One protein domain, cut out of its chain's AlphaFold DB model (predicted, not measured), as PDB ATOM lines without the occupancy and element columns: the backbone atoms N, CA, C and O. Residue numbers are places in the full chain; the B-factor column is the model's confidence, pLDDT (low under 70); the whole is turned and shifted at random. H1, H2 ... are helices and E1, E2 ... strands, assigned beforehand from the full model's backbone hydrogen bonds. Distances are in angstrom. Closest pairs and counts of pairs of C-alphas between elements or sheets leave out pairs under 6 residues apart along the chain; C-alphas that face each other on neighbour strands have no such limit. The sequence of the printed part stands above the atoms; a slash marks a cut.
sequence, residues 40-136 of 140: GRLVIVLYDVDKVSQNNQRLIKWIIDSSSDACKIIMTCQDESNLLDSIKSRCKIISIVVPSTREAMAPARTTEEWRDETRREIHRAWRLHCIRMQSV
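AT A GLANCE: This is residues 40 to 136 of the 140 residues of an uncharacterized protein of Zea mays (UniProt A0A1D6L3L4). A small, strongly twisted sheet of four parallel strands has the long helix H4 over one face, covering E4 and E3, while H1 only grazes the sheet and touches the short H2. Residues 104 to 109, of which 104 belongs to H3 and 109 to H4, stick out from the rest at the end of H4 where it begins. The printed part has 97 residues, class mixed, in the order E1 H1 E2 H2 E3 H3 H4 E4, with sheet order E1 E2 E4 E3. It is only just compact, close to loose: radius of gyration of the C-alphas 14.9 A, spans 44 by 31 by 18 A.

IN THESE COORDINATES: E1 is residues 41 to 46, from C-alpha 41 at (186.457, 182.461, 97.399). H1 is 54 to 65, 16.5 A; E2 71 to 77, 20.1 A; H2 85 to 88; E3 92 to 96; H3 101 to 104; H4 109 to 126, 25.1 A; E4 131 to 135, ending at (210.803, 178.855, 101.133).

HOW THE PARTS SIT: E1 and E2 are parallel at 18 degrees, with N 44 and O 72 2.8 A apart. E2 and E4 stand at 24 degrees, with N 133 and O 75 2.9 A apart; E4 and E3 at 27 degrees, with N 134 and O 94 3.1 A apart. E1, H1, E2 and E3, H3 H4, E4 are strand-helix-strand units, parallel neighbour strands with helices between; E2, H2, E3 is a split one, with E4 between its strands. The three crossovers are right-handed. H4 makes two layers with the sheet, at a height of 10.0 A, along the strands, 3 degrees from E4 on the local plane; it is only just over E3, with 3 C-alphas. H1, with residues 57 to 61 alone, touches H2, C-alphas of Lys 61 and Ile 87 closest at 5.5 A. H3 and H4 only just touch, only at the corner, with 3 pairs of C-alphas within 8 A, Ala 104 and Thr 111 closest at 6.7 A. In H1 and H4 every O i to N i+4 pair is within hydrogen-bond range; H2 and H3 are too short for one.

THE WHOLE: The C-alphas farthest apart, of Ser 66 and Pro 107, are 44.8 A apart. The printed part has no cut and no long link. Its mean pLDDT is 73.6; residues 40 to 41, 70, 97 to 115 and 123 to 136 are under 70.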
ATOM      1  N   GLY A  40     181.783 181.996  98.325       60.67
ATOM      2  CA  GLY A  40     183.051 181.928  99.034       60.67
ATOM      3  C   GLY A  40     184.193 181.800  98.032       60.67
ATOM      4  O   GLY A  40     184.151 180.949  97.148       60.67
ATOM      5  N   ARG A  41     185.223 182.640  98.167       64.47
ATOM      6  CA  ARG A  41     186.457 182.461  97.399       64.47
ATOM      7  C   ARG A  41     187.254 181.309  98.001       64.47
ATOM      8  O   ARG A  41     187.641 181.374  99.169       64.47
ATOM      9  N   LEU A  42     187.497 180.281  97.202       74.61
ATOM     10  CA  LEU A  42     188.321 179.134  97.552       74.61
ATOM     11  C   LEU A  42     189.802 179.513  97.447       74.61
ATOM     12  O   LEU A  42     190.223 180.004  96.403       74.61
ATOM     13  N   VAL A  43     190.601 179.255  98.484       76.38
ATOM     14  CA  VAL A  43     192.066 179.332  98.396       76.38
ATOM     15  C   VAL A  43     192.648 177.930  98.545       76.38
ATOM     16  O   VAL A  43     192.460 177.279  99.572       76.38
ATOM     17  N   ILE A  44     193.353 177.473  97.511       80.09
ATOM     18  CA  ILE A  44     194.071 176.197  97.480       80.09
ATOM     19  C   ILE A  44     195.547 176.488  97.723       80.09
ATOM     20  O   ILE A  44     196.151 177.237  96.959       80.09
ATOM     21  N   VAL A  45     196.136 175.884  98.755       83.08
ATOM     22  CA  VAL A  45     197.581 175.968  99.011       83.08
ATOM     23  C   VAL A  45     198.232 174.621  98.704       83.08
ATOM     24  O   VAL A  45     197.851 173.609  99.288       83.08
ATOM     25  N   LEU A  46     199.198 174.607  97.782       84.92
ATOM     26  CA  LEU A  46     199.974 173.429  97.389       84.92
ATOM     27  C   LEU A  46     201.413 173.558  97.883       84.92
ATOM     28  O   LEU A  46     202.166 174.400  97.397       84.92
ATOM     29  N   TYR A  47     201.812 172.707  98.817       86.07
ATOM     30  CA  TYR A  47     203.174 172.713  99.340       86.07
ATOM     31  C   TYR A  47     204.119 171.856  98.491       86.07
ATOM     32  O   TYR A  47     203.697 170.843  97.934       86.07
ATOM     33  N   ASP A  48     205.387 172.267  98.417       86.84
ATOM     34  CA  ASP A  48     206.499 171.499  97.837       86.84
ATOM     35  C   ASP A  48     206.232 170.974  96.412       86.84
ATOM     36  O   ASP A  48     206.522 169.828  96.066       86.84
ATOM     37  N   VAL A  49     205.660 171.819  95.548       87.75
ATOM     38  CA  VAL A  49     205.324 171.444  94.156       87.75
ATOM     39  C   VAL A  49     206.574 171.138  93.312       87.75
ATOM     40  O   VAL A  49     206.482 170.496  92.274       87.75
ATOM     41  N   ASP A  50     207.758 171.542  93.759       88.43
ATOM     42  CA  ASP A  50     209.047 171.145  93.182       88.43
ATOM     43  C   ASP A  50     209.441 169.694  93.502       88.43
ATOM     44  O   ASP A  50     210.233 169.104  92.775       88.43
ATOM     45  N   LYS A  51     208.857 169.086  94.543       90.33
ATOM     46  CA  LYS A  51     209.146 167.704  94.962       90.33
ATOM     47  C   LYS A  51     208.206 166.667  94.346       90.33
ATOM     48  O   LYS A  51     208.369 165.470  94.582       90.33
ATOM     49  N   VAL A  52     207.195 167.092  93.585       88.89
ATOM     50  CA  VAL A  52     206.237 166.175  92.946       88.89
ATOM     51  C   VAL A  52     206.719 165.755  91.561       88.89
ATOM     52  O   VAL A  52     207.426 166.494  90.876       88.89
ATOM     53  N   SER A  53     206.294 164.569  91.120       92.65
ATOM     54  CA  SER A  53     206.640 164.049  89.794       92.65
ATOM     55  C   SER A  53     206.190 164.989  88.667       92.65
ATOM     56  O   SER A  53     205.194 165.706  88.786       92.65
ATOM     57  N   GLN A  54     206.869 164.929  87.519       90.34
ATOM     58  CA  GLN A  54     206.525 165.746  86.351       90.34
ATOM     59  C   GLN A  54     205.064 165.541  85.895       90.34
ATOM     60  O   GLN A  54     204.411 166.484  85.450       90.34
ATOM     61  N   ASN A  55     204.520 164.328  86.046       90.80
ATOM     62  CA  ASN A  55     203.112 164.037  85.756       90.80
ATOM     63  C   ASN A  55     202.162 164.781  86.704       90.80
ATOM     64  O   ASN A  55     201.183 165.368  86.248       90.80
ATOM     65  N   ASN A  56     202.486 164.839  87.997       90.73
ATOM     66  CA  ASN A  56     201.701 165.601  88.968       90.73
ATOM     67  C   ASN A  56     201.812 167.109  88.711       90.73
ATOM     68  O   ASN A  56     200.818 167.820  88.817       90.73
ATOM     69  N   GLN A  57     202.978 167.600  88.286       90.29
ATOM     70  CA  GLN A  57     203.130 168.992  87.855       90.29
ATOM     71  C   GLN A  57     202.246 169.321  86.635       90.29
ATOM     72  O   GLN A  57     201.612 170.375  86.598       90.29
ATOM     73  N   ARG A  58     202.116 168.412  85.656       90.64
ATOM     74  CA  ARG A  58     201.174 168.587  84.528       90.64
ATOM     75  C   ARG A  58     199.718 168.672  84.996       90.64
ATOM     76  O   ARG A  58     198.969 169.495  84.475       90.64
ATOM     77  N   LEU A  59     199.329 167.877  85.994       90.93
ATOM     78  CA  LEU A  59     197.999 167.970  86.601       90.93
ATOM     79  C   LEU A  59     197.801 169.316  87.315       90.93
ATOM     80  O   LEU A  59     196.775 169.959  87.132       90.93
ATOM     81  N   ILE A  60     198.800 169.784  88.065       88.59
ATOM     82  CA  ILE A  60     198.759 171.096  88.728       88.59
ATOM     83  C   ILE A  60     198.605 172.219  87.700       88.59
ATOM     84  O   ILE A  60     197.761 173.093  87.877       88.59
ATOM     85  N   LYS A  61     199.343 172.164  86.585       88.22
ATOM     86  CA  LYS A  61     199.163 173.088  85.457       88.22
ATOM     87  C   LYS A  61     197.708 173.093  84.969       88.22
ATOM     88  O   LYS A  61     197.150 174.162  84.759       88.22
ATOM     89  N   TRP A  62     197.097 171.919  84.808       89.30
ATOM     90  CA  TRP A  62     195.703 171.807  84.375       89.30
ATOM     91  C   TRP A  62     194.712 172.385  85.396       89.30
ATOM     92  O   TRP A  62     193.752 173.040  85.004       89.30
ATOM     93  N   ILE A  63     194.973 172.212  86.696       86.77
ATOM     94  CA  ILE A  63     194.176 172.826  87.769       86.77
ATOM     95  C   ILE A  63     194.293 174.356  87.719       86.77
ATOM     96  O   ILE A  63     193.286 175.040  87.859       86.77
ATOM     97  N   ILE A  64     195.497 174.894  87.483       86.84
ATOM     98  CA  ILE A  64     195.722 176.340  87.325       86.84
ATOM     99  C   ILE A  64     194.960 176.872  86.109       86.84
ATOM    100  O   ILE A  64     194.239 177.858  86.233       86.84
ATOM    101  N   ASP A  65     195.065 176.198  84.962       83.82
ATOM    102  CA  ASP A  65     194.347 176.579  83.737       83.82
ATOM    103  C   ASP A  65     192.823 176.520  83.896       83.82
ATOM    104  O   ASP A  65     192.107 177.324  83.311       83.82
ATOM    105  N   SER A  66     192.332 175.570  84.692       83.19
ATOM    106  CA  SER A  66     190.904 175.375  84.964       83.19
ATOM    107  C   SER A  66     190.385 176.229  86.126       83.19
ATOM    108  O   SER A  66     189.199 176.159  86.456       83.19
ATOM    109  N   SER A  67     191.255 176.991  86.798       78.77
ATOM    110  CA  SER A  67     190.859 177.783  87.962       78.77
ATOM    111  C   SER A  67     190.028 178.995  87.538       78.77
ATOM    112  O   SER A  67     190.382 179.727  86.618       78.77
ATOM    113  N   SER A  68     188.890 179.201  88.203       71.23
ATOM    114  CA  SER A  68     188.026 180.365  87.985       71.23
ATOM    115  C   SER A  68     188.400 181.518  88.919       71.23
ATOM    116  O   SER A  68     189.099 181.320  89.909       71.23
ATOM    117  N   ASP A  69     187.868 182.721  88.686       70.67
ATOM    118  CA  ASP A  69     188.085 183.892  89.558       70.67
ATOM    119  C   ASP A  69     187.683 183.655  91.028       70.67
ATOM    120  O   ASP A  69     188.198 184.313  91.942       70.67
ATOM    121  N   ALA A  70     186.789 182.688  91.259       69.99
ATOM    122  CA  ALA A  70     186.352 182.244  92.578       69.99
ATOM    123  C   ALA A  70     187.381 181.345  93.295       69.99
ATOM    124  O   ALA A  70     187.237 181.107  94.494       69.99
ATOM    125  N   CYS A  71     188.420 180.871  92.603       71.39
ATOM    126  CA  CYS A  71     189.484 180.031  93.138       71.39
ATOM    127  C   CYS A  71     190.849 180.724  93.013       71.39
ATOM    128  O   CYS A  71     191.232 181.225  91.960       71.39
ATOM    129  N   LYS A  72     191.610 180.760  94.106       77.31
ATOM    130  CA  LYS A  72     192.997 181.233  94.129       77.31
ATOM    131  C   LYS A  72     193.903 180.075  94.483       77.31
ATOM    132  O   LYS A  72     193.661 179.386  95.467       77.31
ATOM    133  N   ILE A  73     194.957 179.892  93.701       81.24
ATOM    134  CA  ILE A  73     195.950 178.852  93.946       81.24
ATOM    135  C   ILE A  73     197.232 179.526  94.424       81.24
ATOM    136  O   ILE A  73     197.759 180.436  93.781       81.24
ATOM    137  N   ILE A  74     197.709 179.070  95.574       83.55
ATOM    138  CA  ILE A  74     199.009 179.400  96.134       83.55
ATOM    139  C   ILE A  74     199.830 178.135  96.109       83.55
ATOM    140  O   ILE A  74     199.337 177.057  96.432       83.55
ATOM    141  N   MET A  75     201.091 178.252  95.737       85.93
ATOM    142  CA  MET A  75     201.971 177.098  95.743       85.93
ATOM    143  C   MET A  75     203.283 177.437  96.449       85.93
ATOM    144  O   MET A  75     203.696 178.589  96.412       85.93
ATOM    145  N   THR A  76     203.986 176.463  97.024       87.04
ATOM    146  CA  THR A  76     205.355 176.657  97.535       87.04
ATOM    147  C   THR A  76     206.380 175.755  96.843       87.04
ATOM    148  O   THR A  76     206.047 174.637  96.429       87.04
ATOM    149  N   CYS A  77     207.583 176.280  96.595       86.25
ATOM    150  CA  CYS A  77     208.781 175.506  96.226       86.25
ATOM    151  C   CYS A  77     209.928 175.884  97.129       86.25
ATOM    152  O   CYS A  77     209.983 177.007  97.627       86.25
ATOM    153  N   GLN A  78     210.899 174.991  97.209       84.81
ATOM    154  CA  GLN A  78     212.241 175.343  97.624       84.81
ATOM    155  C   GLN A  78     213.095 175.739  96.411       84.81
ATOM    156  O   GLN A  78     213.730 176.794  96.424       84.81
ATOM    157  N   ASP A  79     213.024 174.959  95.332       85.43
ATOM    158  CA  ASP A  79     213.786 175.178  94.103       85.43
ATOM    159  C   ASP A  79     212.860 175.338  92.889       85.43
ATOM    160  O   ASP A  79     212.164 174.411  92.468       85.43
ATOM    161  N   GLU A  80     212.832 176.540  92.315       85.68
ATOM    162  CA  GLU A  80     212.029 176.813  91.126       85.68
ATOM    163  C   GLU A  80     212.548 176.096  89.876       85.68
ATOM    164  O   GLU A  80     211.761 175.837  88.967       85.68
ATOM    165  N   SER A  81     213.833 175.731  89.812       88.59
ATOM    166  CA  SER A  81     214.410 175.065  88.640       88.59
ATOM    167  C   SER A  81     213.746 173.711  88.366       88.59
ATOM    168  O   SER A  81     213.543 173.357  87.205       88.59
ATOM    169  N   ASN A  82     213.267 173.036  89.416       89.00
ATOM    170  CA  ASN A  82     212.558 171.754  89.352       89.00
ATOM    171  C   ASN A  82     211.086 171.865  88.915       89.00
ATOM    172  O   ASN A  82     210.377 170.858  88.839       89.00
ATOM    173  N   LEU A  83     210.599 173.073  88.629       89.09
ATOM    174  CA  LEU A  83     209.245 173.290  88.129       89.09
ATOM    175  C   LEU A  83     209.210 173.336  86.609       89.09
ATOM    176  O   LEU A  83     210.048 173.973  85.971       89.09
ATOM    177  N   LEU A  84     208.158 172.754  86.037       90.84
ATOM    178  CA  LEU A  84     207.846 172.898  84.622       90.84
ATOM    179  C   LEU A  84     207.696 174.375  84.244       90.84
ATOM    180  O   LEU A  84     206.917 175.108  84.860       90.84
ATOM    181  N   ASP A  85     208.329 174.777  83.144       90.62
ATOM    182  CA  ASP A  85     208.200 176.138  82.606       90.62
ATOM    183  C   ASP A  85     206.747 176.498  82.289       90.62
ATOM    184  O   ASP A  85     206.334 177.642  82.433       90.62
ATOM    185  N   SER A  86     205.925 175.496  81.960       88.37
ATOM    186  CA  SER A  86     204.482 175.667  81.776       88.37
ATOM    187  C   SER A  86     203.746 176.145  83.031       88.37
ATOM    188  O   SER A  86     202.719 176.805  82.895       88.37
ATOM    189  N   ILE A  87     204.222 175.788  84.229       89.28
ATOM    190  CA  ILE A  87     203.689 176.298  85.499       89.28
ATOM    191  C   ILE A  87     204.251 177.697  85.747       89.28
ATOM    192  O   ILE A  87     203.484 178.615  86.025       89.28
ATOM    193  N   LYS A  88     205.571 177.880  85.592       89.05
ATOM    194  CA  LYS A  88     206.234 179.180  85.792       89.05
ATOM    195  C   LYS A  88     205.611 180.273  84.928       89.05
ATOM    196  O   LYS A  88     205.315 181.347  85.429       89.05
ATOM    197  N   SER A  89     205.314 179.977  83.662       88.88
ATOM    198  CA  SER A  89     204.719 180.933  82.723       88.88
ATOM    199  C   SER A  89     203.305 181.389  83.112       88.88
ATOM    200  O   SER A  89     202.809 182.360  82.550       88.88
ATOM    201  N   ARG A  90     202.625 180.667  84.012       84.88
ATOM    202  CA  ARG A  90     201.253 180.951  84.474       84.88
ATOM    203  C   ARG A  90     201.211 181.585  85.856       84.88
ATOM    204  O   ARG A  90     200.148 182.006  86.303       84.88
ATOM    205  N   CYS A  91     202.336 181.617  86.561       83.74
ATOM    206  CA  CYS A  91     202.383 182.005  87.959       83.74
ATOM    207  C   CYS A  91     203.370 183.144  88.168       83.74
ATOM    208  O   CYS A  91     204.474 183.138  87.633       83.74
ATOM    209  N   LYS A  92     203.008 184.094  89.032       82.12
ATOM    210  CA  LYS A  92     203.982 185.054  89.538       82.12
ATOM    211  C   LYS A  92     204.815 184.389  90.630       82.12
ATOM    212  O   LYS A  92     204.279 183.937  91.647       82.12
ATOM    213  N   ILE A  93     206.120 184.328  90.402       81.33
ATOM    214  CA  ILE A  93     207.079 183.806  91.371       81.33
ATOM    215  C   ILE A  93     207.431 184.924  92.351       81.33
ATOM    216  O   ILE A  93     207.766 186.034  91.937       81.33
ATOM    217  N   ILE A  94     207.331 184.633  93.648       78.43
ATOM    218  CA  ILE A  94     207.816 185.504  94.718       78.43
ATOM    219  C   ILE A  94     208.892 184.738  95.475       78.43
ATOM    220  O   ILE A  94     208.608 183.737  96.142       78.43
ATOM    221  N   SER A  95     210.128 185.218  95.361       79.25
ATOM    222  CA  SER A  95     211.239 184.696  96.143       79.25
ATOM    223  C   SER A  95     211.230 185.354  97.515       79.25
ATOM    224  O   SER A  95     211.263 186.580  97.625       79.25
ATOM    225  N   ILE A  96     211.131 184.540  98.561       71.34
ATOM    226  CA  ILE A  96     211.123 185.012  99.941       71.34
ATOM    227  C   ILE A  96     212.466 184.624 100.543       71.34
ATOM    228  O   ILE A  96     212.704 183.467 100.882       71.34
ATOM    229  N   VAL A  97     213.359 185.604 100.632       69.00
ATOM    230  CA  VAL A  97     214.682 185.428 101.231       69.00
ATOM    231  C   VAL A  97     214.530 185.526 102.738       69.00
ATOM    232  O   VAL A  97     214.161 186.581 103.244       69.00
ATOM    233  N   VAL A  98     214.792 184.437 103.457       65.26
ATOM    234  CA  VAL A  98     214.844 184.464 104.924       65.26
ATOM    235  C   VAL A  98     216.089 185.257 105.348       65.26
ATOM    236  O   VAL A  98     217.167 184.991 104.807       65.26
ATOM    237  N   PRO A  99     215.983 186.211 106.293       61.30
ATOM    238  CA  PRO A  99     217.145 186.916 106.819       61.30
ATOM    239  C   PRO A  99     218.123 185.909 107.419       61.30
ATOM    240  O   PRO A  99     217.722 184.997 108.148       61.30
ATOM    241  N   SER A 100     219.407 186.055 107.107       58.24
ATOM    242  CA  SER A 100     220.443 185.144 107.602       58.24
ATOM    243  C   SER A 100     220.460 185.117 109.137       58.24
ATOM    244  O   SER A 100     220.072 186.090 109.781       58.24
ATOM    245  N   THR A 101     220.939 184.042 109.776       58.41
ATOM    246  CA  THR A 101     220.933 183.903 111.252       58.41
ATOM    247  C   THR A 101     221.617 185.074 111.981       58.41
ATOM    248  O   THR A 101     221.296 185.364 113.129       58.41
ATOM    249  N   ARG A 102     222.522 185.800 111.307       54.47
ATOM    250  CA  ARG A 102     223.133 187.040 111.815       54.47
ATOM    251  C   ARG A 102     222.164 188.228 111.883       54.47
ATOM    252  O   ARG A 102     222.299 189.050 112.780       54.47
ATOM    253  N   GLU A 103     221.190 188.301 110.985       50.99
ATOM    254  CA  GLU A 103     220.115 189.305 110.968       50.99
ATOM    255  C   GLU A 103     218.888 188.844 111.771       50.99
ATOM    256  O   GLU A 103     218.184 189.664 112.357       50.99
ATOM    257  N   ALA A 104     218.660 187.529 111.864       52.24
ATOM    258  CA  ALA A 104     217.595 186.940 112.678       52.24
ATOM    259  C   ALA A 104     217.863 187.031 114.196       52.24
ATOM    260  O   ALA A 104     216.928 186.932 114.987       52.24
ATOM    261  N   MET A 105     219.121 187.241 114.612       51.69
ATOM    262  CA  MET A 105     219.486 187.556 116.003       51.69
ATOM    263  C   MET A 105     219.311 189.039 116.365       51.69
ATOM    264  O   MET A 105     219.460 189.396 117.535       51.69
ATOM    265  N   ALA A 106     218.977 189.914 115.409       52.93
ATOM    266  CA  ALA A 106     218.568 191.271 115.745       52.93
ATOM    267  C   ALA A 106     217.177 191.229 116.421       52.93
ATOM    268  O   ALA A 106     216.278 190.529 115.953       52.93
ATOM    269  N   PRO A 107     216.982 191.936 117.547       50.71
ATOM    270  CA  PRO A 107     215.831 191.753 118.425       50.71
ATOM    271  C   PRO A 107     214.520 192.131 117.729       50.71
ATOM    272  O   PRO A 107     214.316 193.313 117.481       50.71
ATOM    273  N   ALA A 108     213.650 191.139 117.482       54.12
ATOM    274  CA  ALA A 108     212.202 191.167 117.175       54.12
ATOM    275  C   ALA A 108     211.672 192.082 116.042       54.12
ATOM    276  O   ALA A 108     210.697 191.729 115.388       54.12
ATOM    277  N   ARG A 109     212.302 193.223 115.758       53.70
ATOM    278  CA  ARG A 109     211.884 194.198 114.748       53.70
ATOM    279  C   ARG A 109     212.109 193.668 113.337       53.70
ATOM    280  O   ARG A 109     211.231 193.798 112.497       53.70
ATOM    281  N   THR A 110     213.230 192.986 113.095       56.18
ATOM    282  CA  THR A 110     213.565 192.471 111.757       56.18
ATOM    283  C   THR A 110     212.665 191.311 111.333       56.18
ATOM    284  O   THR A 110     212.348 191.177 110.152       56.18
ATOM    285  N   THR A 111     212.200 190.483 112.275       61.07
ATOM    286  CA  THR A 111     211.335 189.332 111.969       61.07
ATOM    287  C   THR A 111     209.885 189.743 111.709       61.07
ATOM    288  O   THR A 111     209.232 189.145 110.850       61.07
ATOM    289  N   GLU A 112     209.375 190.768 112.401       67.85
ATOM    290  CA  GLU A 112     208.049 191.347 112.147       67.85
ATOM    291  C   GLU A 112     208.016 192.156 110.849       67.85
ATOM    292  O   GLU A 112     207.141 191.923 110.016       67.85
ATOM    293  N   GLU A 113     209.007 193.023 110.615       68.81
ATOM    294  CA  GLU A 113     209.121 193.799 109.372       68.81
ATOM    295  C   GLU A 113     209.198 192.886 108.146       68.81
ATOM    296  O   GLU A 113     208.499 193.106 107.153       68.81
ATOM    297  N   TRP A 114     209.988 191.814 108.229       66.97
ATOM    298  CA  TRP A 114     210.095 190.827 107.161       66.97
ATOM    299  C   TRP A 114     208.786 190.066 106.924       66.97
ATOM    300  O   TRP A 114     208.398 189.824 105.776       66.97
ATOM    301  N   ARG A 115     208.072 189.710 107.999       68.70
ATOM    302  CA  ARG A 115     206.755 189.067 107.910       68.70
ATOM    303  C   ARG A 115     205.740 189.995 107.251       68.70
ATOM    304  O   ARG A 115     204.966 189.531 106.416       68.70
ATOM    305  N   ASP A 116     205.754 191.280 107.590       73.03
ATOM    306  CA  ASP A 116     204.858 192.278 107.012       73.03
ATOM    307  C   ASP A 116     205.208 192.613 105.563       73.03
ATOM    308  O   ASP A 116     204.298 192.761 104.750       73.03
ATOM    309  N   GLU A 117     206.490 192.679 105.195       73.29
ATOM    310  CA  GLU A 117     206.919 192.814 103.798       73.29
ATOM    311  C   GLU A 117     206.476 191.599 102.979       73.29
ATOM    312  O   GLU A 117     205.790 191.745 101.970       73.29
ATOM    313  N   THR A 118     206.753 190.390 103.473       72.52
ATOM    314  CA  THR A 118     206.313 189.136 102.849       72.52
ATOM    315  C   THR A 118     204.791 189.110 102.702       72.52
ATOM    316  O   THR A 118     204.263 188.822 101.629       72.52
ATOM    317  N   ARG A 119     204.053 189.487 103.752       73.47
ATOM    318  CA  ARG A 119     202.590 189.599 103.722       73.47
ATOM    319  C   ARG A 119     202.120 190.650 102.719       73.47
ATOM    320  O   ARG A 119     201.121 190.415 102.043       73.47
ATOM    321  N   ARG A 120     202.804 191.791 102.609       75.19
ATOM    322  CA  ARG A 120     202.495 192.848 101.636       75.19
ATOM    323  C   ARG A 120     202.729 192.374 100.210       75.19
ATOM    324  O   ARG A 120     201.853 192.598  99.381       75.19
ATOM    325  N   GLU A 121     203.824 191.676  99.934       71.01
ATOM    326  CA  GLU A 121     204.116 191.116  98.612       71.01
ATOM    327  C   GLU A 121     203.118 190.020  98.223       71.01
ATOM    328  O   GLU A 121     202.560 190.059  97.121       71.01
ATOM    329  N   ILE A 122     202.769 189.123  99.157       70.23
ATOM    330  CA  ILE A 122     201.672 188.165  98.959       70.23
ATOM    331  C   ILE A 122     200.363 188.912  98.691       70.23
ATOM    332  O   ILE A 122     199.642 188.610  97.750       70.23
ATOM    333  N   HIS A 123     200.022 189.919  99.489       68.82
ATOM    334  CA  HIS A 123     198.759 190.630  99.323       68.82
ATOM    335  C   HIS A 123     198.702 191.417  98.001       68.82
ATOM    336  O   HIS A 123     197.664 191.463  97.335       68.82
ATOM    337  N   ARG A 124     199.823 192.013  97.580       68.28
ATOM    338  CA  ARG A 124     199.959 192.719  96.299       68.28
ATOM    339  C   ARG A 124     199.772 191.775  95.134       68.28
ATOM    340  O   ARG A 124     198.980 192.069  94.242       68.28
ATOM    341  N   ALA A 125     200.448 190.636  95.136       64.54
ATOM    342  CA  ALA A 125     200.285 189.703  94.040       64.54
ATOM    343  C   ALA A 125     199.007 188.847  94.161       64.54
ATOM    344  O   ALA A 125     198.578 188.268  93.166       64.54
ATOM    345  N   TRP A 126     198.296 188.879  95.302       64.80
ATOM    346  CA  TRP A 126     196.970 188.260  95.451       64.80
ATOM    347  C   TRP A 126     195.956 189.039  94.619       64.80
ATOM    348  O   TRP A 126     195.041 188.450  94.044       64.80
ATOM    349  N   ARG A 127     196.159 190.357  94.479       61.99
ATOM    350  CA  ARG A 127     195.404 191.180  93.526       61.99
ATOM    351  C   ARG A 127     195.712 190.839  92.065       61.99
ATOM    352  O   ARG A 127     194.881 191.125  91.216       61.99
ATOM    353  N   LEU A 128     196.860 190.221  91.777       57.07
ATOM    354  CA  LEU A 128     197.341 189.905  90.423       57.07
ATOM    355  C   LEU A 128     197.127 188.435  90.016       57.07
ATOM    356  O   LEU A 128     197.698 187.974  89.037       57.07
ATOM    357  N   HIS A 129     196.242 187.721  90.715       54.14
ATOM    358  CA  HIS A 129     195.646 186.458  90.265       54.14
ATOM    359  C   HIS A 129     196.450 185.145  90.363       54.14
ATOM    360  O   HIS A 129     195.853 184.125  90.051       54.14
ATOM    361  N   CYS A 130     197.690 185.089  90.868       49.39
ATOM    362  CA  CYS A 130     198.391 183.832  91.227       49.39
ATOM    363  C   CYS A 130     199.687 184.143  92.003       49.39
ATOM    364  O   CYS A 130     200.459 184.981  91.540       49.39
ATOM    365  N   ILE A 131     199.979 183.467  93.128       46.78
ATOM    366  CA  ILE A 131     201.279 183.613  93.828       46.78
ATOM    367  C   ILE A 131     201.852 182.289  94.282       46.78
ATOM    368  O   ILE A 131     201.186 181.498  94.944       46.78
ATOM    369  N   ARG A 132     203.154 182.144  94.052       46.89
ATOM    370  CA  ARG A 132     204.004 181.128  94.656       46.89
ATOM    371  C   ARG A 132     204.900 181.735  95.745       46.89
ATOM    372  O   ARG A 132     205.522 182.759  95.488       46.89
ATOM    373  N   MET A 133     204.960 181.116  96.931       40.31
ATOM    374  CA  MET A 133     205.912 181.450  98.006       40.31
ATOM    375  C   MET A 133     207.101 180.492  97.934       40.31
ATOM    376  O   MET A 133     206.933 179.291  98.133       40.31
ATOM    377  N   GLN A 134     208.297 180.993  97.649       35.74
ATOM    378  CA  GLN A 134     209.502 180.175  97.758       35.74
ATOM    379  C   GLN A 134     209.975 180.150  99.216       35.74
ATOM    380  O   GLN A 134     210.155 181.211  99.797       35.74
ATOM    381  N   SER A 135     210.165 178.976  99.816       38.65
ATOM    382  CA  SER A 135     210.803 178.855 101.133       38.65
ATOM    383  C   SER A 135     212.227 178.363 100.923       38.65
ATOM    384  O   SER A 135     212.431 177.199 100.585       38.65
ATOM    385  N   VAL A 136     213.219 179.237 101.091       34.55
ATOM    386  CA  VAL A 136     214.609 178.802 101.266       34.55
ATOM    387  C   VAL A 136     214.764 178.319 102.708       34.55
ATOM    388  O   VAL A 136     214.482 179.046 103.657       34.55
TER     389      VAL A 136